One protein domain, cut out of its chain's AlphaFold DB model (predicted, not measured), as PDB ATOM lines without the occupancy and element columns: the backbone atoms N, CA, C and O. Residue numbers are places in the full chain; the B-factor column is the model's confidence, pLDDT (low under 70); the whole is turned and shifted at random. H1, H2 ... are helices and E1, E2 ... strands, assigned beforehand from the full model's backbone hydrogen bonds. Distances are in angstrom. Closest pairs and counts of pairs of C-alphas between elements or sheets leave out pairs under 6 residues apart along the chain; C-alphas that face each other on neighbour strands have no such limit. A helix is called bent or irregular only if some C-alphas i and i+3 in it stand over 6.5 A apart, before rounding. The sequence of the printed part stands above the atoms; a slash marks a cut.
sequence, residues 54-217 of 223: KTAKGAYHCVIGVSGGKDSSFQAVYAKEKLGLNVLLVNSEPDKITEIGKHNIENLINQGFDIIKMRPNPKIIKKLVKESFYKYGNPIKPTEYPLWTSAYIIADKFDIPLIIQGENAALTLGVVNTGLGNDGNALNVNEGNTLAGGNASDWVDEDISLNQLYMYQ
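This is residues 54 to 217 of the 223 residues of the protein "N-acetyl sugar amidotransferase" of Fusobacterium varium (UniProt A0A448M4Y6). A parallel sheet of four strands has helices over both faces, H1 and H2 on one and H4b, the second arm of the bent helix H4, on the other. Beyond the ends of E2 and E3 a group of helices, H3, H4a, H7 and H8, continues the long axis of the domain, while the short helices H5 and H6 and the unnamed residues 173 to 185 make a looser part beyond the edge strand E4. The 164 printed residues hold eight named helices and four named strands in the order E1 H1 E2 H2 E3 H3 H4 E4 H5 H6 H7 H8, and the sheet's order is E3 E2 E1 E4. The class is mixed, helices and strands; the whole is compact, with a radius of gyration of the C-alphas of 16.5 A and spans of 48 by 37 by 31 A.

The strands are E1, residues 62 to 65, from C-alpha 62 at (-5.739, 35.591, 43.137); E2, residues 87 to 92, 16.3 A long; E3, residues 114 to 118, 13.3 A; and E4, residues 162 to 164. H1 is residues 70 to 81, 16.0 A, H2 residues 99 to 110, 16.2 A, and H3 residues 122 to 136, 20.3 A, from C-alpha 122 at (-15.185, 52.516, 22.152). H4, residues 141 to 158, was assigned as one helix by its hydrogen bonds but is bent: C-alphas 148 and 151 are 6.6 A apart, and its arms H4a, residues 141 to 148, and H4b, residues 151 to 158, stand at a steep tilt of 47 degrees. H5 is residues 169 to 172, H6 residues 186 to 191, H7 residues 200 to 203, and H8 residues 210 to 216, ending at C-alpha 216 at (-5.695, 43.728, 22.791). H6 and H8 are irregular, with 7.1 A between C-alphas 187 and 190 and 8.1 A between C-alphas 212 and 215.

The sheet is parallel: N 88 and O 62 are 3.0 A apart between E2 and E1, N 118 and O 91 2.8 A between E3 and E2, and N 63 and O 162 2.9 A between E1 and E4. E1, H1, E2 and E2, H2, E3 are strand-helix-strand units, two parallel neighbour strands with a helix between, and E3, H3 H4, E4 is a split one with E2 and E1 between its strands; the three crossovers are right-handed. H1 is on the sheet at a height of 9.3 A, over E1 and along the strands, at 13 degrees to E1 on the local plane. H4b is on the opposite face at a height of 8.0 A, slantwise at 35 degrees to E1 on the local plane; the C-alphas of Gly 65 and Ala 151 are their closest, 5.3 A apart. H4a only grazes the sheet with residues 143 to 148. It touches H3 at a steep tilt of 53 degrees, opposite ways, closest at the C-alphas of Leu 128 and Pro 142, 6.1 A. It also touches H8, closest at the C-alphas of Tyr 145 and Tyr 216, 5.0 A. H7 touches H8, with the C-alphas of Ala 200 and Tyr 216 5.3 A apart. H5 and H6 are apart. Every O i to N i+4 pair is within hydrogen-bond range in H1, H2, H3 and H4b, but 2 of 4 are in H4a, 0 of 2 in H6 and 0 of 3 in H8, where O i to N i+3 gives 2 of 3 in H6 and 2 of 4 in H8; H5 and H7 are too short for an i+4 pair.

The C-alphas farthest apart, those of Lys 82 and Glu 206, are 50.1 A apart. The printed part has no cut, and its one long link between named elements is H5 to H6, 13 residues. The mean pLDDT of the printed part is 92.7, and no printed residue is under 70.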
ATOM      1  N   LYS A  54       0.787  32.165  50.314       98.25
ATOM      2  CA  LYS A  54       2.200  32.279  50.723       98.25
ATOM      3  C   LYS A  54       3.050  33.055  49.721       98.25
ATOM      4  O   LYS A  54       4.045  33.652  50.113       98.25
ATOM      5  N   THR A  55       2.686  32.998  48.444       98.19
ATOM      6  CA  THR A  55       3.453  33.599  47.343       98.19
ATOM      7  C   THR A  55       3.078  35.059  47.109       98.19
ATOM      8  O   THR A  55       3.902  35.831  46.623       98.19
ATOM      9  N   ALA A  56       1.848  35.451  47.450       97.75
ATOM     10  CA  ALA A  56       1.371  36.810  47.258       97.75
ATOM     11  C   ALA A  56       2.270  37.829  47.971       97.75
ATOM     12  O   ALA A  56       2.517  37.742  49.173       97.75
ATOM     13  N   LYS A  57       2.739  38.823  47.214       95.38
ATOM     14  CA  LYS A  57       3.501  39.965  47.747       95.38
ATOM     15  C   LYS A  57       2.601  41.152  48.092       95.38
ATOM     16  O   LYS A  57       2.994  42.016  48.871       95.38
ATOM     17  N   GLY A  58       1.421  41.210  47.474       94.88
ATOM     18  CA  GLY A  58       0.410  42.241  47.683       94.88
ATOM     19  C   GLY A  58      -0.788  41.743  48.489       94.88
ATOM     20  O   GLY A  58      -0.770  40.664  49.074       94.88
ATOM     21  N   ALA A  59      -1.856  42.541  48.492       95.94
ATOM     22  CA  ALA A  59      -3.077  42.219  49.227       95.94
ATOM     23  C   ALA A  59      -3.832  41.015  48.641       95.94
ATOM     24  O   ALA A  59      -4.467  40.275  49.387       95.94
ATOM     25  N   TYR A  60      -3.789  40.827  47.321       98.56
ATOM     26  CA  TYR A  60      -4.602  39.833  46.625       98.56
ATOM     27  C   TYR A  60      -3.822  38.545  46.372       98.56
ATOM     28  O   TYR A  60      -2.697  38.565  45.877       98.56
ATOM     29  N   HIS A  61      -4.454  37.415  46.678       98.69
ATOM     30  CA  HIS A  61      -3.895  36.082  46.450       98.69
ATOM     31  C   HIS A  61      -4.217  35.568  45.048       98.69
ATOM     32  O   HIS A  61      -3.444  34.802  44.482       98.69
ATOM     33  N   CYS A  62      -5.361  35.967  44.488       98.56
ATOM     34  CA  CYS A  62      -5.739  35.591  43.137       98.56
ATOM     35  C   CYS A  62      -6.544  36.675  42.422       98.56
ATOM     36  O   CYS A  62      -7.127  37.565  43.048       98.56
ATOM     37  N   VAL A  63      -6.576  36.566  41.095       98.38
ATOM     38  CA  VAL A  63      -7.406  37.382  40.213       98.38
ATOM     39  C   VAL A  63      -8.398  36.503  39.459       98.38
ATOM     40  O   VAL A  63      -8.071  35.385  39.049       98.38
ATOM     41  N   ILE A  64      -9.620  37.010  39.284       98.00
ATOM     42  CA  ILE A  64     -10.696  36.311  38.572       98.00
ATOM     43  C   ILE A  64     -11.364  37.261  37.586       98.00
ATOM     44  O   ILE A  64     -11.888  38.311  37.967       98.00
ATOM     45  N   GLY A  65     -11.384  36.866  36.313       96.56
ATOM     46  CA  GLY A  65     -12.195  37.527  35.295       96.56
ATOM     47  C   GLY A  65     -13.682  37.251  35.525       96.56
ATOM     48  O   GLY A  65     -14.100  36.094  35.541       96.56
ATOM     49  N   VAL A  66     -14.501  38.294  35.683       96.31
ATOM     50  CA  VAL A  66     -15.943  38.160  35.934       96.31
ATOM     51  C   VAL A  66     -16.785  38.834  34.862       96.31
ATOM     52  O   VAL A  66     -16.532  39.967  34.456       96.31
ATOM     53  N   SER A  67     -17.837  38.140  34.427       93.44
ATOM     54  CA  SER A  67     -18.843  38.666  33.492       93.44
ATOM     55  C   SER A  67     -20.162  39.035  34.177       93.44
ATOM     56  O   SER A  67     -21.037  39.625  33.547       93.44
ATOM     57  N   GLY A  68     -20.330  38.657  35.450       92.38
ATOM     58  CA  GLY A  68     -21.624  38.665  36.140       92.38
ATOM     59  C   GLY A  68     -22.492  37.442  35.808       92.38
ATOM     60  O   GLY A  68     -23.654  37.377  36.206       92.38
ATOM     61  N   GLY A  69     -21.957  36.470  35.062       93.62
ATOM     62  CA  GLY A  69     -22.598  35.180  34.816       93.62
ATOM     63  C   GLY A  69     -22.403  34.191  35.968       93.62
ATOM     64  O   GLY A  69     -21.499  34.342  36.792       93.62
ATOM     65  N   LYS A  70     -23.228  33.135  35.989       94.31
ATOM     66  CA  LYS A  70     -23.246  32.120  37.058       94.31
ATOM     67  C   LYS A  70     -21.873  31.506  37.360       94.31
ATOM     68  O   LYS A  70     -21.541  31.338  38.526       94.31
ATOM     69  N   ASP A  71     -21.079  31.211  36.330       94.19
ATOM     70  CA  ASP A  71     -19.835  30.452  36.479       94.19
ATOM     71  C   ASP A  71     -18.763  31.307  37.147       94.19
ATOM     72  O   ASP A  71     -18.234  30.932  38.190       94.19
ATOM     73  N   SER A  72     -18.529  32.517  36.631       95.56
ATOM     74  CA  SER A  72     -17.580  33.452  37.239       95.56
ATOM     75  C   SER A  72     -18.006  33.886  38.644       95.56
ATOM     76  O   SER A  72     -17.158  34.059  39.517       95.56
ATOM     77  N   SER A  73     -19.317  34.021  38.892       96.56
ATOM     78  CA  SER A  73     -19.829  34.335  40.229       96.56
ATOM     79  C   SER A  73     -19.580  33.190  41.210       96.56
ATOM     80  O   SER A  73     -19.146  33.432  42.334       96.56
ATOM     81  N   PHE A  74     -19.806  31.943  40.783       96.81
ATOM     82  CA  PHE A  74     -19.493  30.768  41.589       96.81
ATOM     83  C   PHE A  74     -17.996  30.687  41.893       96.81
ATOM     84  O   PHE A  74     -17.631  30.493  43.048       96.81
ATOM     85  N   GLN A  75     -17.131  30.896  40.897       96.88
ATOM     86  CA  GLN A  75     -15.678  30.885  41.089       96.88
ATOM     87  C   GLN A  75     -15.220  31.949  42.091       96.88
ATOM     88  O   GLN A  75     -14.447  31.630  42.991       96.88
ATOM     89  N   ALA A  76     -15.738  33.178  41.984       98.00
ATOM     90  CA  ALA A  76     -15.442  34.261  42.920       98.00
ATOM     91  C   ALA A  76     -15.827  33.898  44.358       98.00
ATOM     92  O   ALA A  76     -14.986  33.928  45.259       98.00
ATOM     93  N   VAL A  77     -17.083  33.494  44.565       97.94
ATOM     94  CA  VAL A  77     -17.599  33.136  45.892       97.94
ATOM     95  C   VAL A  77     -16.881  31.910  46.450       97.94
ATOM     96  O   VAL A  77     -16.508  31.902  47.616       97.94
ATOM     97  N   TYR A  78     -16.622  30.888  45.639       98.00
ATOM     98  CA  TYR A  78     -15.918  29.688  46.088       98.00
ATOM     99  C   TYR A  78     -14.465  29.994  46.483       98.00
ATOM    100  O   TYR A  78     -14.015  29.572  47.549       98.00
ATOM    101  N   ALA A  79     -13.739  30.768  45.671       98.38
ATOM    102  CA  ALA A  79     -12.365  31.168  45.971       98.38
ATOM    103  C   ALA A  79     -12.273  31.958  47.285       98.38
ATOM    104  O   ALA A  79     -11.404  31.681  48.115       98.38
ATOM    105  N   LYS A  80     -13.203  32.888  47.512       98.44
ATOM    106  CA  LYS A  80     -13.272  33.662  48.755       98.44
ATOM    107  C   LYS A  80     -13.685  32.799  49.948       98.44
ATOM    108  O   LYS A  80     -12.935  32.671  50.908       98.44
ATOM    109  N   GLU A  81     -14.852  32.166  49.879       98.25
ATOM    110  CA  GLU A  81     -15.511  31.557  51.041       98.25
ATOM    111  C   GLU A  81     -15.016  30.141  51.359       98.25
ATOM    112  O   GLU A  81     -15.043  29.714  52.512       98.25
ATOM    113  N   LYS A  82     -14.597  29.370  50.346       98.06
ATOM    114  CA  LYS A  82     -14.159  27.972  50.525       98.06
ATOM    115  C   LYS A  82     -12.649  27.821  50.528       98.06
ATOM    116  O   LYS A  82     -12.137  27.011  51.294       98.06
ATOM    117  N   LEU A  83     -11.942  28.597  49.707       98.25
ATOM    118  CA  LEU A  83     -10.476  28.572  49.664       98.25
ATOM    119  C   LEU A  83      -9.835  29.638  50.565       98.25
ATOM    120  O   LEU A  83      -8.639  29.561  50.846       98.25
ATOM    121  N   GLY A  84     -10.606  30.612  51.063       98.25
ATOM    122  CA  GLY A  84     -10.098  31.678  51.930       98.25
ATOM    123  C   GLY A  84      -9.131  32.623  51.215       98.25
ATOM    124  O   GLY A  84      -8.211  33.149  51.841       98.25
ATOM    125  N   LEU A  85      -9.252  32.768  49.892       98.69
ATOM    126  CA  LEU A  85      -8.406  33.657  49.100       98.69
ATOM    127  C   LEU A  85      -8.908  35.100  49.210       98.69
ATOM    128  O   LEU A  85     -10.113  35.342  49.225       98.69
ATOM    129  N   ASN A  86      -7.984  36.063  49.239       98.50
ATOM    130  CA  ASN A  86      -8.320  37.459  49.015       98.50
ATOM    131  C   ASN A  86      -8.318  37.693  47.502       98.50
ATOM    132  O   ASN A  86      -7.271  37.566  46.861       98.50
ATOM    133  N   VAL A  87      -9.494  37.936  46.935       98.62
ATOM    134  CA  VAL A  87      -9.741  37.856  45.492       98.62
ATOM    135  C   VAL A  87      -9.902  39.254  44.908       98.62
ATOM    136  O   VAL A  87     -10.772  39.999  45.355       98.62
ATOM    137  N   LEU A  88      -9.141  39.569  43.858       98.69
ATOM    138  CA  LEU A  88      -9.403  40.736  43.015       98.69
ATOM    139  C   LEU A  88     -10.251  40.333  41.808       98.69
ATOM    140  O   LEU A  88      -9.843  39.496  41.000       98.69
ATOM    141  N   LEU A  89     -11.423  40.945  41.654       98.50
ATOM    142  CA  LEU A  89     -12.248  40.736  40.468       98.50
ATOM    143  C   LEU A  89     -11.828  41.684  39.344       98.50
ATOM    144  O   LEU A  89     -11.524  42.855  39.572       98.50
ATOM    145  N   VAL A  90     -11.870  41.197  38.106       97.94
ATOM    146  CA  VAL A  90     -11.628  42.010  36.910       97.94
ATOM    147  C   VAL A  90     -12.778  41.833  35.939       97.94
ATOM    148  O   VAL A  90     -13.071  40.725  35.500       97.94
ATOM    149  N   ASN A  91     -13.438  42.929  35.581       96.19
ATOM    150  CA  ASN A  91     -14.513  42.926  34.597       96.19
ATOM    151  C   ASN A  91     -14.091  43.724  33.364       96.19
ATOM    152  O   ASN A  91     -13.854  44.925  33.459       96.19
ATOM    153  N   SER A  92     -14.037  43.068  32.204       94.00
ATOM    154  CA  SER A  92     -13.957  43.766  30.919       94.00
ATOM    155  C   SER A  92     -15.366  44.206  30.517       94.00
ATOM    156  O   SER A  92     -16.133  43.419  29.958       94.00
ATOM    157  N   GLU A  93     -15.729  45.447  30.838       90.69
ATOM    158  CA  GLU A  93     -17.074  45.979  30.625       90.69
ATOM    159  C   GLU A  93     -17.364  46.150  29.120       90.69
ATOM    160  O   GLU A  93     -16.627  46.854  28.417       90.69
ATOM    161  N   PRO A  94     -18.449  45.549  28.593       86.12
ATOM    162  CA  PRO A  94     -18.853  45.758  27.210       86.12
ATOM    163  C   PRO A  94     -19.491  47.141  27.016       86.12
ATOM    164  O   PRO A  94     -20.121  47.690  27.916       86.12
ATOM    165  N   ASP A  95     -19.422  47.675  25.790       80.44
ATOM    166  CA  ASP A  95     -19.910  49.024  25.448       80.44
ATOM    167  C   ASP A  95     -21.383  49.278  25.845       80.44
ATOM    168  O   ASP A  95     -21.769  50.399  26.189       80.44
ATOM    169  N   LYS A  96     -22.201  48.216  25.831       84.06
ATOM    170  CA  LYS A  96     -23.630  48.229  26.171       84.06
ATOM    171  C   LYS A  96     -24.001  47.068  27.091       84.06
ATOM    172  O   LYS A  96     -24.745  46.169  26.700       84.06
ATOM    173  N   ILE A  97     -23.471  47.076  28.310       89.75
ATOM    174  CA  ILE A  97     -23.901  46.129  29.343       89.75
ATOM    175  C   ILE A  97     -25.407  46.285  29.629       89.75
ATOM    176  O   ILE A  97     -25.930  47.398  29.727       89.75
ATOM    177  N   THR A  98     -26.113  45.159  29.731       93.94
ATOM    178  CA  THR A  98     -27.547  45.131  30.048       93.94
ATOM    179  C   THR A  98     -27.788  45.506  31.509       93.94
ATOM    180  O   THR A  98     -26.903  45.340  32.347       93.94
ATOM    181  N   GLU A  99     -29.000  45.949  31.853       95.94
ATOM    182  CA  GLU A  99     -29.349  46.246  33.254       95.94
ATOM    183  C   GLU A  99     -29.189  45.022  34.167       95.94
ATOM    184  O   GLU A  99     -28.695  45.143  35.283       95.94
ATOM    185  N   ILE A 100     -29.500  43.824  33.661       95.75
ATOM    186  CA  ILE A 100     -29.263  42.563  34.380       95.75
ATOM    187  C   ILE A 100     -27.762  42.332  34.588       95.75
ATOM    188  O   ILE A 100     -27.344  41.969  35.681       95.75
ATOM    189  N   GLY A 101     -26.934  42.568  33.565       94.94
ATOM    190  CA  GLY A 101     -25.480  42.443  33.685       94.94
ATOM    191  C   GLY A 101     -24.907  43.397  34.733       94.94
ATOM    192  O   GLY A 101     -24.127  42.972  35.583       94.94
ATOM    193  N   LYS A 102     -25.355  44.661  34.731       95.38
ATOM    194  CA  LYS A 102     -24.983  45.647  35.758       95.38
ATOM    195  C   LYS A 102     -25.392  45.164  37.143       95.38
ATOM    196  O   LYS A 102     -24.554  45.115  38.035       95.38
ATOM    197  N   HIS A 103     -26.649  44.752  37.301       97.12
ATOM    198  CA  HIS A 103     -27.170  44.253  38.569       97.12
ATOM    199  C   HIS A 103     -26.367  43.054  39.090       97.12
ATOM    200  O   HIS A 103     -26.017  43.018  40.265       97.12
ATOM    201  N   ASN A 104     -26.005  42.104  38.226       96.94
ATOM    202  CA  ASN A 104     -25.219  40.938  38.626       96.94
ATOM    203  C   ASN A 104     -23.799  41.304  39.078       96.94
ATOM    204  O   ASN A 104     -23.300  40.725  40.042       96.94
ATOM    205  N   ILE A 105     -23.150  42.257  38.402       97.25
ATOM    206  CA  ILE A 105     -21.835  42.759  38.816       97.25
ATOM    207  C   ILE A 105     -21.937  43.485  40.160       97.25
ATOM    208  O   ILE A 105     -21.157  43.195  41.061       97.25
ATOM    209  N   GLU A 106     -22.922  44.367  40.335       97.38
ATOM    210  CA  GLU A 106     -23.134  45.064  41.610       97.38
ATOM    211  C   GLU A 106     -23.483  44.094  42.747       97.38
ATOM    212  O   GLU A 106     -23.016  44.264  43.871       97.38
ATOM    213  N   ASN A 107     -24.225  43.019  42.470       96.94
ATOM    214  CA  ASN A 107     -24.475  41.970  43.456       96.94
ATOM    215  C   ASN A 107     -23.179  41.309  43.931       96.94
ATOM    216  O   ASN A 107     -23.041  41.093  45.131       96.94
ATOM    217  N   LEU A 108     -22.231  41.019  43.031       96.25
ATOM    218  CA  LEU A 108     -20.913  40.504  43.422       96.25
ATOM    219  C   LEU A 108     -20.152  41.511  44.287       96.25
ATOM    220  O   LEU A 108     -19.639  41.131  45.331       96.25
ATOM    221  N   ILE A 109     -20.126  42.790  43.906       97.62
ATOM    222  CA  ILE A 109     -19.466  43.843  44.698       97.62
ATOM    223  C   ILE A 109     -20.060  43.903  46.112       97.62
ATOM    224  O   ILE A 109     -19.323  43.912  47.097       97.62
ATOM    225  N   ASN A 110     -21.388  43.832  46.228       98.00
ATOM    226  CA  ASN A 110     -22.103  43.833  47.505       98.00
ATOM    227  C   ASN A 110     -21.858  42.579  48.368       98.00
ATOM    228  O   ASN A 110     -22.168  42.599  49.556       98.00
ATOM    229  N   GLN A 111     -21.265  41.509  47.821       96.88
ATOM    230  CA  GLN A 111     -20.727  40.392  48.618       96.88
ATOM    231  C   GLN A 111     -19.353  40.718  49.240       96.88
ATOM    232  O   GLN A 111     -18.715  39.849  49.839       96.88
ATOM    233  N   GLY A 112     -18.867  41.955  49.103       97.19
ATOM    234  CA  GLY A 112     -17.599  42.427  49.655       97.19
ATOM    235  C   GLY A 112     -16.397  41.989  48.825       97.19
ATOM    236  O   GLY A 112     -15.447  41.442  49.385       97.19
ATOM    237  N   PHE A 113     -16.476  42.141  47.503       98.31
ATOM    238  CA  PHE A 113     -15.341  41.955  46.597       98.31
ATOM    239  C   PHE A 113     -14.840  43.304  46.086       98.31
ATOM    240  O   PHE A 113     -15.643  44.148  45.683       98.31
ATOM    241  N   ASP A 114     -13.520  43.448  46.001       98.38
ATOM    242  CA  ASP A 114     -12.897  44.509  45.217       98.38
ATOM    243  C   ASP A 114     -12.957  44.155  43.727       98.38
ATOM    244  O   ASP A 114     -12.768  42.998  43.331       98.38
ATOM    245  N   ILE A 115     -13.219  45.154  42.882       98.25
ATOM    246  CA  ILE A 115     -13.317  44.968  41.434       98.25
ATOM    247  C   ILE A 115     -12.627  46.087  40.660       98.25
ATOM    248  O   ILE A 115     -12.802  47.271  40.945       98.25
ATOM    249  N   ILE A 116     -11.902  45.707  39.608       97.81
ATOM    250  CA  ILE A 116     -11.423  46.620  38.569       97.81
ATOM    251  C   ILE A 116     -12.285  46.421  37.324       97.81
ATOM    252  O   ILE A 116     -12.312  45.341  36.731       97.81
ATOM    253  N   LYS A 117     -12.984  47.481  36.909       95.50
ATOM    254  CA  LYS A 117     -13.723  47.518  35.643       95.50
ATOM    255  C   LYS A 117     -12.828  48.144  34.573       95.50
ATOM    256  O   LYS A 117     -12.401  49.288  34.709       95.50
ATOM    257  N   MET A 118     -12.539  47.398  33.515       93.62
ATOM    258  CA  MET A 118     -11.758  47.854  32.369       93.62
ATOM    259  C   MET A 118     -12.667  47.939  31.150       93.62
ATOM    260  O   MET A 118     -13.410  47.007  30.865       93.62
ATOM    261  N   ARG A 119     -12.595  49.037  30.400       91.44
ATOM    262  CA  ARG A 119     -13.369  49.213  29.170       91.44
ATOM    263  C   ARG A 119     -12.452  49.698  28.055       91.44
ATOM    264  O   ARG A 119     -11.878  50.781  28.186       91.44
ATOM    265  N   PRO A 120     -12.311  48.943  26.954       90.75
ATOM    266  CA  PRO A 120     -11.522  49.400  25.821       90.75
ATOM    267  C   PRO A 120     -12.119  50.662  25.191       90.75
ATOM    268  O   PRO A 120     -13.328  50.897  25.252       90.75
ATOM    269  N   ASN A 121     -11.275  51.463  24.536       92.38
ATOM    270  CA  ASN A 121     -11.714  52.680  23.855       92.38
ATOM    271  C   ASN A 121     -12.822  52.354  22.826       92.38
ATOM    272  O   ASN A 121     -12.552  51.650  21.846       92.38
ATOM    273  N   PRO A 122     -14.046  52.892  22.988       92.12
ATOM    274  CA  PRO A 122     -15.185  52.516  22.152       92.12
ATOM    275  C   PRO A 122     -15.025  52.952  20.691       92.12
ATOM    276  O   PRO A 122     -15.586  52.322  19.795       92.12
ATOM    277  N   LYS A 123     -14.226  53.995  20.415       93.00
ATOM    278  CA  LYS A 123     -13.906  54.403  19.038       93.00
ATOM    279  C   LYS A 123     -13.019  53.367  18.345       93.00
ATOM    280  O   LYS A 123     -13.266  53.053  17.184       93.00
ATOM    281  N   ILE A 124     -12.044  52.813  19.071       93.88
ATOM    282  CA  ILE A 124     -11.154  51.760  18.568       93.88
ATOM    283  C   ILE A 124     -11.950  50.475  18.354       93.88
ATOM    284  O   ILE A 124     -11.979  49.990  17.229       93.88
ATOM    285  N   ILE A 125     -12.693  49.990  19.365       92.69
ATOM    286  CA  ILE A 125     -13.534  48.785  19.211       92.69
ATOM    287  C   ILE A 125     -14.440  48.907  17.991       92.69
ATOM    288  O   ILE A 125     -14.503  47.985  17.187       92.69
ATOM    289  N   LYS A 126     -15.125  50.043  17.810       93.50
ATOM    290  CA  LYS A 126     -16.028  50.233  16.670       93.50
ATOM    291  C   LYS A 126     -15.311  50.077  15.324       93.50
ATOM    292  O   LYS A 126     -15.882  49.479  14.410       93.50
ATOM    293  N   LYS A 127     -14.091  50.610  15.195       95.31
ATOM    294  CA  LYS A 127     -13.271  50.469  13.984       95.31
ATOM    295  C   LYS A 127     -12.851  49.010  13.779       95.31
ATOM    296  O   LYS A 127     -13.136  48.460  12.717       95.31
ATOM    297  N   LEU A 128     -12.319  48.362  14.816       94.06
ATOM    298  CA  LEU A 128     -11.866  46.968  14.750       94.06
ATOM    299  C   LEU A 128     -13.005  45.985  14.456       94.06
ATOM    300  O   LEU A 128     -12.844  45.071  13.658       94.06
ATOM    301  N   VAL A 129     -14.183  46.174  15.059       94.25
ATOM    302  CA  VAL A 129     -15.374  45.340  14.811       94.25
ATOM    303  C   VAL A 129     -15.789  45.414  13.343       94.25
ATOM    304  O   VAL A 129     -16.071  44.386  12.725       94.25
ATOM    305  N   LYS A 130     -15.803  46.626  12.769       95.50
ATOM    306  CA  LYS A 130     -16.113  46.837  11.351       95.50
ATOM    307  C   LYS A 130     -15.090  46.127  10.466       95.50
ATOM    308  O   LYS A 130     -15.480  45.382   9.574       95.50
ATOM    309  N   GLU A 131     -13.803  46.344  10.712       94.38
ATOM    310  CA  GLU A 131     -12.726  45.719   9.940       94.38
ATOM    311  C   GLU A 131     -12.774  44.189  10.030       94.38
ATOM    312  O   GLU A 131     -12.771  43.501   9.009       94.38
ATOM    313  N   SER A 132     -12.914  43.653  11.243       93.56
ATOM    314  CA  SER A 132     -12.980  42.217  11.499       93.56
ATOM    315  C   SER A 132     -14.161  41.549  10.794       93.56
ATOM    316  O   SER A 132     -14.036  40.434  10.280       93.56
ATOM    317  N   PHE A 133     -15.303  42.235  10.710       95.69
ATOM    318  CA  PHE A 133     -16.442  41.763   9.930       95.69
ATOM    319  C   PHE A 133     -16.104  41.642   8.439       95.69
ATOM    320  O   PHE A 133     -16.369  40.599   7.849       95.69
ATOM    321  N   TYR A 134     -15.479  42.654   7.831       95.50
ATOM    322  CA  TYR A 134     -15.126  42.597   6.408       95.50
ATOM    323  C   TYR A 134     -14.008  41.595   6.103       95.50
ATOM    324  O   TYR A 134     -14.042  40.947   5.061       95.50
ATOM    325  N   LYS A 135     -13.028  41.454   7.001       92.31
ATOM    326  CA  LYS A 135     -11.849  40.601   6.795       92.31
ATOM    327  C   LYS A 135     -12.120  39.126   7.084       92.31
ATOM    328  O   LYS A 135     -11.630  38.261   6.365       92.31
ATOM    329  N   TYR A 136     -12.888  38.836   8.133       91.19
ATOM    330  CA  TYR A 136     -13.075  37.474   8.644       91.19
ATOM    331  C   TYR A 136     -14.536  37.017   8.673       91.19
ATOM    332  O   TYR A 136     -14.802  35.868   9.018       91.19
ATOM    333  N   GLY A 137     -15.499  37.903   8.401       94.75
ATOM    334  CA  GLY A 137     -16.916  37.619   8.646       94.75
ATOM    335  C   GLY A 137     -17.266  37.497  10.135       94.75
ATOM    336  O   GLY A 137     -18.361  37.052  10.466       94.75
ATOM    337  N   ASN A 138     -16.360  37.880  11.044       91.44
ATOM    338  CA  ASN A 138     -16.538  37.750  12.490       91.44
ATOM    339  C   ASN A 138     -16.391  39.122  13.171       91.44
ATOM    340  O   ASN A 138     -15.265  39.583  13.351       91.44
ATOM    341  N   PRO A 139     -17.486  39.776  13.597       92.19
ATOM    342  CA  PRO A 139     -17.419  41.075  14.266       92.19
ATOM    343  C   PRO A 139     -16.940  40.993  15.727       92.19
ATOM    344  O   PRO A 139     -16.622  42.020  16.315       92.19
ATOM    345  N   ILE A 140     -16.904  39.801  16.334       90.62
ATOM    346  CA  ILE A 140     -16.638  39.612  17.770       90.62
ATOM    347  C   ILE A 140     -15.147  39.431  18.071       90.62
ATOM    348  O   ILE A 140     -14.709  39.814  19.154       90.62
ATOM    349  N   LYS A 141     -14.353  38.960  17.102       89.44
ATOM    350  CA  LYS A 141     -12.902  38.724  17.236       89.44
ATOM    351  C   LYS A 141     -12.128  39.814  18.012       89.44
ATOM    352  O   LYS A 141     -11.408  39.465  18.942       89.44
ATOM    353  N   PRO A 142     -12.267  41.127  17.725       90.81
ATOM    354  CA  PRO A 142     -11.515  42.149  18.462       90.81
ATOM    355  C   PRO A 142     -11.987  42.344  19.909       90.81
ATOM    356  O   PRO A 142     -11.249  42.890  20.720       90.81
ATOM    357  N   THR A 143     -13.202  41.914  20.254       90.25
ATOM    358  CA  THR A 143     -13.728  42.013  21.626       90.25
ATOM    359  C   THR A 143     -13.262  40.865  22.521       90.25
ATOM    360  O   THR A 143     -13.248  41.012  23.739       90.25
ATOM    361  N   GLU A 144     -12.842  39.743  21.929       90.06
ATOM    362  CA  GLU A 144     -12.385  38.557  22.660       90.06
ATOM    363  C   GLU A 144     -11.061  38.819  23.385       90.06
ATOM    364  O   GLU A 144     -10.904  38.391  24.524       90.06
ATOM    365  N   TYR A 145     -10.143  39.584  22.788       88.81
ATOM    366  CA  TYR A 145      -8.867  39.928  23.427       88.81
ATOM    367  C   TYR A 145      -9.054  40.638  24.765       88.81
ATOM    368  O   TYR A 145      -8.727  40.024  25.775       88.81
ATOM    369  N   PRO A 146      -9.625  41.857  24.833       91.12
ATOM    370  CA  PRO A 146      -9.773  42.563  26.101       91.12
ATOM    371  C   PRO A 146     -10.607  41.777  27.114       91.12
ATOM    372  O   PRO A 146     -10.340  41.868  28.310       91.12
ATOM    373  N   LEU A 147     -11.567  40.964  26.658       91.00
ATOM    374  CA  LEU A 147     -12.339  40.089  27.535       91.00
ATOM    375  C   LEU A 147     -11.447  39.099  28.297       91.00
ATOM    376  O   LEU A 147     -11.611  38.943  29.505       91.00
ATOM    377  N   TRP A 148     -10.515  38.445  27.603       90.12
ATOM    378  CA  TRP A 148      -9.619  37.462  28.206       90.12
ATOM    379  C   TRP A 148      -8.393  38.107  28.857       90.12
ATOM    380  O   TRP A 148      -8.099  37.810  30.011       90.12
ATOM    381  N   THR A 149      -7.698  39.007  28.162       91.38
ATOM    382  CA  THR A 149      -6.407  39.579  28.587       91.38
ATOM    383  C   THR A 149      -6.517  40.439  29.839       91.38
ATOM    384  O   THR A 149      -5.545  40.519  30.582       91.38
ATOM    385  N   SER A 150      -7.677  41.050  30.120       94.44
ATOM    386  CA  SER A 150      -7.837  41.976  31.252       94.44
ATOM    387  C   SER A 150      -7.399  41.360  32.584       94.44
ATOM    388  O   SER A 150      -6.644  41.988  33.322       94.44
ATOM    389  N   ALA A 151      -7.796  40.118  32.885       95.38
ATOM    390  CA  ALA A 151      -7.392  39.458  34.130       95.38
ATOM    391  C   ALA A 151      -5.875  39.200  34.191       95.38
ATOM    392  O   ALA A 151      -5.273  39.375  35.245       95.38
ATOM    393  N   TYR A 152      -5.247  38.861  33.062       94.94
ATOM    394  CA  TYR A 152      -3.806  38.594  32.959       94.94
ATOM    395  C   TYR A 152      -2.987  39.882  33.064       94.94
ATOM    396  O   TYR A 152      -1.977  39.916  33.758       94.94
ATOM    397  N   ILE A 153      -3.444  40.962  32.422       94.88
ATOM    398  CA  ILE A 153      -2.846  42.296  32.547       94.88
ATOM    399  C   ILE A 153      -2.868  42.728  34.012       94.88
ATOM    400  O   ILE A 153      -1.854  43.182  34.532       94.88
ATOM    401  N   ILE A 154      -4.003  42.569  34.695       96.50
ATOM    402  CA  ILE A 154      -4.104  42.912  36.114       96.50
ATOM    403  C   ILE A 154      -3.234  41.989  36.973       96.50
ATOM    404  O   ILE A 154      -2.552  42.497  37.858       96.50
ATOM    405  N   ALA A 155      -3.182  40.684  36.684       96.38
ATOM    406  CA  ALA A 155      -2.286  39.760  37.382       96.38
ATOM    407  C   ALA A 155      -0.827  40.235  37.322       96.38
ATOM    408  O   ALA A 155      -0.183  40.372  38.358       96.38
ATOM    409  N   ASP A 156      -0.346  40.562  36.117       94.69
ATOM    410  CA  ASP A 156       1.019  41.042  35.881       94.69
ATOM    411  C   ASP A 156       1.283  42.391  36.565       94.69
ATOM    412  O   ASP A 156       2.320  42.588  37.195       94.69
ATOM    413  N   LYS A 157       0.338  43.337  36.474       94.69
ATOM    414  CA  LYS A 157       0.517  44.694  37.019       94.69
ATOM    415  C   LYS A 157       0.433  44.771  38.537       94.69
ATOM    416  O   LYS A 157       1.025  45.681  39.111       94.69
ATOM    417  N   PHE A 158      -0.294  43.854  39.167       95.94
ATOM    418  CA  PHE A 158      -0.462  43.803  40.619       95.94
ATOM    419  C   PHE A 158       0.388  42.705  41.277       95.94
ATOM    420  O   PHE A 158       0.294  42.536  42.491       95.94
ATOM    421  N   ASP A 159       1.218  41.989  40.502       95.62
ATOM    422  CA  ASP A 159       2.064  40.876  40.964       95.62
ATOM    423  C   ASP A 159       1.243  39.820  41.738       95.62
ATOM    424  O   ASP A 159       1.587  39.398  42.847       95.62
ATOM    425  N   ILE A 160       0.087  39.454  41.166       97.75
ATOM    426  CA  ILE A 160      -0.859  38.492  41.747       97.75
ATOM    427  C   ILE A 160      -0.486  37.086  41.260       97.75
ATOM    428  O   ILE A 160      -0.496  36.844  40.051       97.75
ATOM    429  N   PRO A 161      -0.211  36.132  42.167       97.12
ATOM    430  CA  PRO A 161       0.415  34.863  41.795       97.12
ATOM    431  C   PRO A 161      -0.532  33.867  41.116       97.12
ATOM    432  O   PRO A 161      -0.070  32.967  40.420       97.12
ATOM    433  N   LEU A 162      -1.848  33.985  41.324       97.88
ATOM    434  CA  LEU A 162      -2.823  33.007  40.845       97.88
ATOM    435  C   LEU A 162      -3.906  33.659  39.983       97.88
ATOM    436  O   LEU A 162      -4.598  34.579  40.418       97.88
ATOM    437  N   ILE A 163      -4.118  33.109  38.791       97.25
ATOM    438  CA  ILE A 163      -5.273  33.403  37.939       97.25
ATOM    439  C   ILE A 163      -6.234  32.221  38.049       97.25
ATOM    440  O   ILE A 163      -5.845  31.088  37.767       97.25
ATOM    441  N   ILE A 164      -7.485  32.470  38.440       96.44
ATOM    442  CA  ILE A 164      -8.542  31.452  38.375       96.44
ATOM    443  C   ILE A 164      -9.426  31.775  37.177       96.44
ATOM    444  O   ILE A 164     -10.030  32.844  37.092       96.44
ATOM    445  N   GLN A 165      -9.495  30.823  36.253       89.62
ATOM    446  CA  GLN A 165     -10.199  30.945  34.986       89.62
ATOM    447  C   GLN A 165     -11.253  29.840  34.865       89.62
ATOM    448  O   GLN A 165     -11.176  28.822  35.550       89.62
ATOM    449  N   GLY A 166     -12.275  30.065  34.035       83.75
ATOM    450  CA  GLY A 166     -13.334  29.091  33.746       83.75
ATOM    451  C   GLY A 166     -12.831  27.743  33.206       83.75
ATOM    452  O   GLY A 166     -11.637  27.488  33.095       83.75
ATOM    453  N   GLU A 167     -13.770  26.868  32.860       83.81
ATOM    454  CA  GLU A 167     -13.473  25.492  32.450       83.81
ATOM    455  C   GLU A 167     -12.467  25.383  31.289       83.81
ATOM    456  O   GLU A 167     -12.530  26.132  30.309       83.81
ATOM    457  N   ASN A 168     -11.588  24.378  31.354       88.06
ATOM    458  CA  ASN A 168     -10.694  24.040  30.252       88.06
ATOM    459  C   ASN A 168     -11.489  23.375  29.111       88.06
ATOM    460  O   ASN A 168     -11.873  22.203  29.184       88.06
ATOM    461  N   ALA A 169     -11.702  24.132  28.032       85.62
ATOM    462  CA  ALA A 169     -12.447  23.688  26.858       85.62
ATOM    463  C   ALA A 169     -11.850  22.441  26.184       85.62
ATOM    464  O   ALA A 169     -12.602  21.667  25.589       85.62
ATOM    465  N   ALA A 170     -10.533  22.208  26.275       86.62
ATOM    466  CA  ALA A 170      -9.913  21.008  25.711       86.62
ATOM    467  C   ALA A 170     -10.530  19.735  26.301       86.62
ATOM    468  O   ALA A 170     -10.849  18.806  25.558       86.62
ATOM    469  N   LEU A 171     -10.783  19.744  27.612       84.69
ATOM    470  CA  LEU A 171     -11.450  18.661  28.323       84.69
ATOM    471  C   LEU A 171     -12.957  18.670  28.053       84.69
ATOM    472  O   LEU A 171     -13.506  17.712  27.508       84.69
ATOM    473  N   THR A 172     -13.639  19.770  28.381       87.19
ATOM    474  CA  THR A 172     -15.113  19.797  28.422       87.19
ATOM    475  C   THR A 172     -15.764  19.741  27.044       87.19
ATOM    476  O   THR A 172     -16.874  19.231  26.905       87.19
ATOM    477  N   LEU A 173     -15.069  20.215  26.006       87.31
ATOM    478  CA  LEU A 173     -15.554  20.235  24.624       87.31
ATOM    479  C   LEU A 173     -14.804  19.246  23.721       87.31
ATOM    480  O   LEU A 173     -15.130  19.137  22.536       87.31
ATOM    481  N   GLY A 174     -13.820  18.519  24.260       86.00
ATOM    482  CA  GLY A 174     -13.022  17.544  23.518       86.00
ATOM    483  C   GLY A 174     -12.157  18.159  22.417       86.00
ATOM    484  O   GLY A 174     -11.807  17.457  21.464       86.00
ATOM    485  N   VAL A 175     -11.835  19.457  22.517       86.25
ATOM    486  CA  VAL A 175     -10.992  20.185  21.551       86.25
ATOM    487  C   VAL A 175      -9.502  20.039  21.875       86.25
ATOM    488  O   VAL A 175      -8.749  21.008  21.946       86.25
ATOM    489  N   VAL A 176      -9.077  18.798  22.105       83.69
ATOM    490  CA  VAL A 176      -7.725  18.449  22.575       83.69
ATOM    491  C   VAL A 176      -6.626  18.650  21.529       83.69
ATOM    492  O   VAL A 176      -5.455  18.622  21.878       83.69
ATOM    493  N   ASN A 177      -6.969  18.881  20.258       82.19
ATOM    494  CA  ASN A 177      -5.994  19.229  19.217       82.19
ATOM    495  C   ASN A 177      -5.709  20.749  19.194       82.19
ATOM    496  O   ASN A 177      -5.616  21.350  18.127       82.19
ATOM    497  N   THR A 178      -5.635  21.371  20.373       82.44
ATOM    498  CA  THR A 178      -5.297  22.789  20.588       82.44
ATOM    499  C   THR A 178      -4.143  22.884  21.587       82.44
ATOM    500  O   THR A 178      -3.840  21.905  22.268       82.44
ATOM    501  N   GLY A 179      -3.500  24.049  21.711       83.19
ATOM    502  CA  GLY A 179      -2.415  24.238  22.685       83.19
ATOM    503  C   GLY A 179      -2.888  24.468  24.126       83.19
ATOM    504  O   GLY A 179      -2.064  24.742  24.989       83.19
ATOM    505  N   LEU A 180      -4.193  24.342  24.408       84.69
ATOM    506  CA  LEU A 180      -4.770  24.553  25.743       84.69
ATOM    507  C   LEU A 180      -4.243  23.573  26.804       84.69
ATOM    508  O   LEU A 180      -4.269  23.891  27.988       84.69
ATOM    509  N   GLY A 181      -3.779  22.389  26.393       84.75
ATOM    510  CA  GLY A 181      -3.417  21.315  27.318       84.75
ATOM    511  C   GLY A 181      -4.633  20.705  28.025       84.75
ATOM    512  O   GLY A 181      -5.776  21.121  27.835       84.75
ATOM    513  N   ASN A 182      -4.393  19.674  28.831       83.69
ATOM    514  CA  ASN A 182      -5.406  18.983  29.637       83.69
ATOM    515  C   ASN A 182      -5.200  19.189  31.148       83.69
ATOM    516  O   ASN A 182      -5.797  18.472  31.949       83.69
ATOM    517  N   ASP A 183      -4.356  20.150  31.523       86.44
ATOM    518  CA  ASP A 183      -4.062  20.523  32.902       86.44
ATOM    519  C   ASP A 183      -4.822  21.802  33.317       86.44
ATOM    520  O   ASP A 183      -5.732  22.277  32.623       86.44
ATOM    521  N   GLY A 184      -4.482  22.322  34.499       85.25
ATOM    522  CA  GLY A 184      -5.036  23.553  35.059       85.25
ATOM    523  C   GLY A 184      -4.271  24.830  34.689       85.25
ATOM    524  O   GLY A 184      -4.494  25.855  35.334       85.25
ATOM    525  N   ASN A 185      -3.353  24.805  33.714       90.25
ATOM    526  CA  ASN A 185      -2.533  25.969  33.389       90.25
ATOM    527  C   ASN A 185      -3.317  27.016  32.575       90.25
ATOM    528  O   ASN A 185      -3.398  26.966  31.346       90.25
ATOM    529  N   ALA A 186      -3.846  28.024  33.270       89.88
ATOM    530  CA  ALA A 186      -4.594  29.123  32.659       89.88
ATOM    531  C   ALA A 186      -3.768  29.956  31.653       89.88
ATOM    532  O   ALA A 186      -4.340  30.588  30.768       89.88
ATOM    533  N   LEU A 187      -2.429  29.926  31.714       90.00
ATOM    534  CA  LEU A 187      -1.565  30.687  30.801       90.00
ATOM    535  C   LEU A 187      -1.604  30.179  29.353       90.00
ATOM    536  O   LEU A 187      -1.104  30.862  28.462       90.00
ATOM    537  N   ASN A 188      -2.181  29.002  29.103       89.69
ATOM    538  CA  ASN A 188      -2.324  28.441  27.758       89.69
ATOM    539  C   ASN A 188      -3.582  28.930  27.030       89.69
ATOM    540  O   ASN A 188      -3.838  28.526  25.899       89.69
ATOM    541  N   VAL A 189      -4.379  29.811  27.641       88.38
ATOM    542  CA  VAL A 189      -5.625  30.308  27.045       88.38
ATOM    543  C   VAL A 189      -5.426  30.992  25.687       88.38
ATOM    544  O   VAL A 189      -6.297  30.924  24.819       88.38
ATOM    545  N   ASN A 190      -4.261  31.614  25.481       87.56
ATOM    546  CA  ASN A 190      -3.874  32.256  24.228       87.56
ATOM    547  C   ASN A 190      -3.647  31.244  23.086       87.56
ATOM    548  O   ASN A 190      -3.642  31.641  21.928       87.56
ATOM    549  N   GLU A 191      -3.514  29.953  23.398       87.69
ATOM    550  CA  GLU A 191      -3.376  28.852  22.434       87.69
ATOM    551  C   GLU A 191      -4.726  28.203  22.062       87.69
ATOM    552  O   GLU A 191      -4.791  27.252  21.274       87.69
ATOM    553  N   GLY A 192      -5.828  28.681  22.649       85.69
ATOM    554  CA  GLY A 192      -7.178  28.220  22.341       85.69
ATOM    555  C   GLY A 192      -7.730  28.816  21.046       85.69
ATOM    556  O   GLY A 192      -7.343  29.901  20.628       85.69
ATOM    557  N   ASN A 193      -8.722  28.149  20.445       83.56
ATOM    558  CA  ASN A 193      -9.337  28.549  19.165       83.56
ATOM    559  C   ASN A 193      -9.809  30.017  19.095       83.56
ATOM    560  O   ASN A 193      -9.896  30.581  18.009       83.56
ATOM    561  N   THR A 194     -10.165  30.609  20.237       85.25
ATOM    562  CA  THR A 194     -10.642  31.994  20.338       85.25
ATOM    563  C   THR A 194      -9.515  33.011  20.131       85.25
ATOM    564  O   THR A 194      -9.704  34.014  19.451       85.25
ATOM    565  N   LEU A 195      -8.341  32.759  20.712       86.44
ATOM    566  CA  LEU A 195      -7.267  33.753  20.840       86.44
ATOM    567  C   LEU A 195      -6.025  33.400  20.020       86.44
ATOM    568  O   LEU A 195      -5.232  34.285  19.707       86.44
ATOM    569  N   ALA A 196      -5.871  32.133  19.634       84.31
ATOM    570  CA  ALA A 196      -4.711  31.664  18.898       84.31
ATOM    571  C   ALA A 196      -4.517  32.432  17.586       84.31
ATOM    572  O   ALA A 196      -5.446  32.624  16.792       84.31
ATOM    573  N   GLY A 197      -3.268  32.837  17.356       79.00
ATOM    574  CA  GLY A 197      -2.830  33.438  16.103       79.00
ATOM    575  C   GLY A 197      -3.356  34.846  15.831       79.00
ATOM    576  O   GLY A 197      -3.294  35.263  14.678       79.00
ATOM    577  N   GLY A 198      -3.883  35.576  16.820       79.38
ATOM    578  CA  GLY A 198      -4.072  37.016  16.652       79.38
ATOM    579  C   GLY A 198      -3.213  37.835  17.602       79.38
ATOM    580  O   GLY A 198      -2.950  37.471  18.748       79.38
ATOM    581  N   ASN A 199      -2.745  38.953  17.064       84.31
ATOM    582  CA  ASN A 199      -1.871  39.892  17.734       84.31
ATOM    583  C   ASN A 199      -2.460  41.302  17.629       84.31
ATOM    584  O   ASN A 199      -3.106  41.652  16.640       84.31
ATOM    585  N   ALA A 200      -2.212  42.141  18.633       89.44
ATOM    586  CA  ALA A 200      -2.562  43.555  18.577       89.44
ATOM    587  C   ALA A 200      -1.954  44.246  17.340       89.44
ATOM    588  O   ALA A 200      -2.600  45.094  16.731       89.44
ATOM    589  N   SER A 201      -0.755  43.837  16.907       91.19
ATOM    590  CA  SER A 201      -0.108  44.355  15.697       91.19
ATOM    591  C   SER A 201      -0.913  44.140  14.415       91.19
ATOM    592  O   SER A 201      -0.760  44.920  13.480       91.19
ATOM    593  N   ASP A 202      -1.782  43.125  14.365       89.00
ATOM    594  CA  ASP A 202      -2.598  42.816  13.180       89.00
ATOM    595  C   ASP A 202      -3.668  43.880  12.895       89.00
ATOM    596  O   ASP A 202      -4.285  43.861  11.829       89.00
ATOM    597  N   TRP A 203      -3.892  44.774  13.861       91.38
ATOM    598  CA  TRP A 203      -4.907  45.825  13.857       91.38
ATOM    599  C   TRP A 203      -4.313  47.240  13.791       91.38
ATOM    600  O   TRP A 203      -5.038  48.223  13.945       91.38
ATOM    601  N   VAL A 204      -2.991  47.354  13.637       94.31
ATOM    602  CA  VAL A 204      -2.297  48.640  13.493       94.31
ATOM    603  C   VAL A 204      -2.506  49.174  12.080       94.31
ATOM    604  O   VAL A 204      -2.308  48.455  11.101       94.31
ATOM    605  N   ASP A 205      -2.856  50.453  11.980       93.38
ATOM    606  CA  ASP A 205      -2.994  51.161  10.708       93.38
ATOM    607  C   ASP A 205      -2.650  52.653  10.842       93.38
ATOM    608  O   ASP A 205      -2.039  53.076  11.823       93.38
ATOM    609  N   GLU A 206      -3.009  53.457   9.838       93.81
ATOM    610  CA  GLU A 206      -2.725  54.896   9.814       93.81
ATOM    611  C   GLU A 206      -3.370  55.691  10.965       93.81
ATOM    612  O   GLU A 206      -2.814  56.711  11.372       93.81
ATOM    613  N   ASP A 207      -4.486  55.216  11.540       93.62
ATOM    614  CA  ASP A 207      -5.167  55.889  12.658       93.62
ATOM    615  C   ASP A 207      -4.958  55.192  14.013       93.62
ATOM    616  O   ASP A 207      -5.257  55.777  15.061       93.62
ATOM    617  N   ILE A 208      -4.534  53.924  14.016       95.00
ATOM    618  CA  ILE A 208      -4.382  53.107  15.223       95.00
ATOM    619  C   ILE A 208      -2.923  52.695  15.389       95.00
ATOM    620  O   ILE A 208      -2.408  51.838  14.676       95.00
ATOM    621  N   SER A 209      -2.284  53.235  16.423       95.06
ATOM    622  CA  SER A 209      -0.958  52.799  16.866       95.06
ATOM    623  C   SER A 209      -1.027  51.601  17.817       95.06
ATOM    624  O   SER A 209      -1.997  51.426  18.558       95.06
ATOM    625  N   LEU A 210       0.057  50.822  17.884       93.06
ATOM    626  CA  LEU A 210       0.162  49.658  18.773       93.06
ATOM    627  C   LEU A 210      -0.066  50.011  20.255       93.06
ATOM    628  O   LEU A 210      -0.731  49.273  20.976       93.06
ATOM    629  N   ASN A 211       0.402  51.179  20.708       92.06
ATOM    630  CA  ASN A 211       0.224  51.630  22.096       92.06
ATOM    631  C   ASN A 211      -1.252  51.815  22.480       92.06
ATOM    632  O   ASN A 211      -1.627  51.634  23.638       92.06
ATOM    633  N   GLN A 212      -2.109  52.160  21.517       93.56
ATOM    634  CA  GLN A 212      -3.550  52.282  21.744       93.56
ATOM    635  C   GLN A 212      -4.247  50.917  21.843       93.56
ATOM    636  O   GLN A 212      -5.405  50.846  22.260       93.56
ATOM    637  N   LEU A 213      -3.540  49.841  21.489       93.25
ATOM    638  CA  LEU A 213      -4.026  48.470  21.481       93.25
ATOM    639  C   LEU A 213      -3.516  47.644  22.670       93.25
ATOM    640  O   LEU A 213      -3.608  46.423  22.646       93.25
ATOM    641  N   TYR A 214      -3.054  48.289  23.745       90.44
ATOM    642  CA  TYR A 214      -2.526  47.607  24.935       90.44
ATOM    643  C   TYR A 214      -3.462  46.519  25.501       90.44
ATOM    644  O   TYR A 214      -3.023  45.422  25.824       90.44
ATOM    645  N   MET A 215      -4.771  46.784  25.568       89.81
ATOM    646  CA  MET A 215      -5.760  45.803  26.049       89.81
ATOM    647  C   MET A 215      -6.035  44.654  25.062       89.81
ATOM    648  O   MET A 215      -6.747  43.713  25.398       89.81
ATOM    649  N   TYR A 216      -5.500  44.723  23.846       90.75
ATOM    650  CA  TYR A 216      -5.695  43.728  22.791       90.75
ATOM    651  C   TYR A 216      -4.499  42.777  22.672       90.75
ATOM    652  O   TYR A 216      -4.393  42.038  21.697       90.75
ATOM    653  N   GLN A 217      -3.600  42.791  23.658       88.62
ATOM    654  CA  GLN A 217      -2.421  41.941  23.707       88.62
ATOM    655  C   GLN A 217      -2.363  41.190  25.038       88.62
ATOM    656  O   GLN A 217      -2.688  41.742  26.091       88.62
TER     657      GLN A 217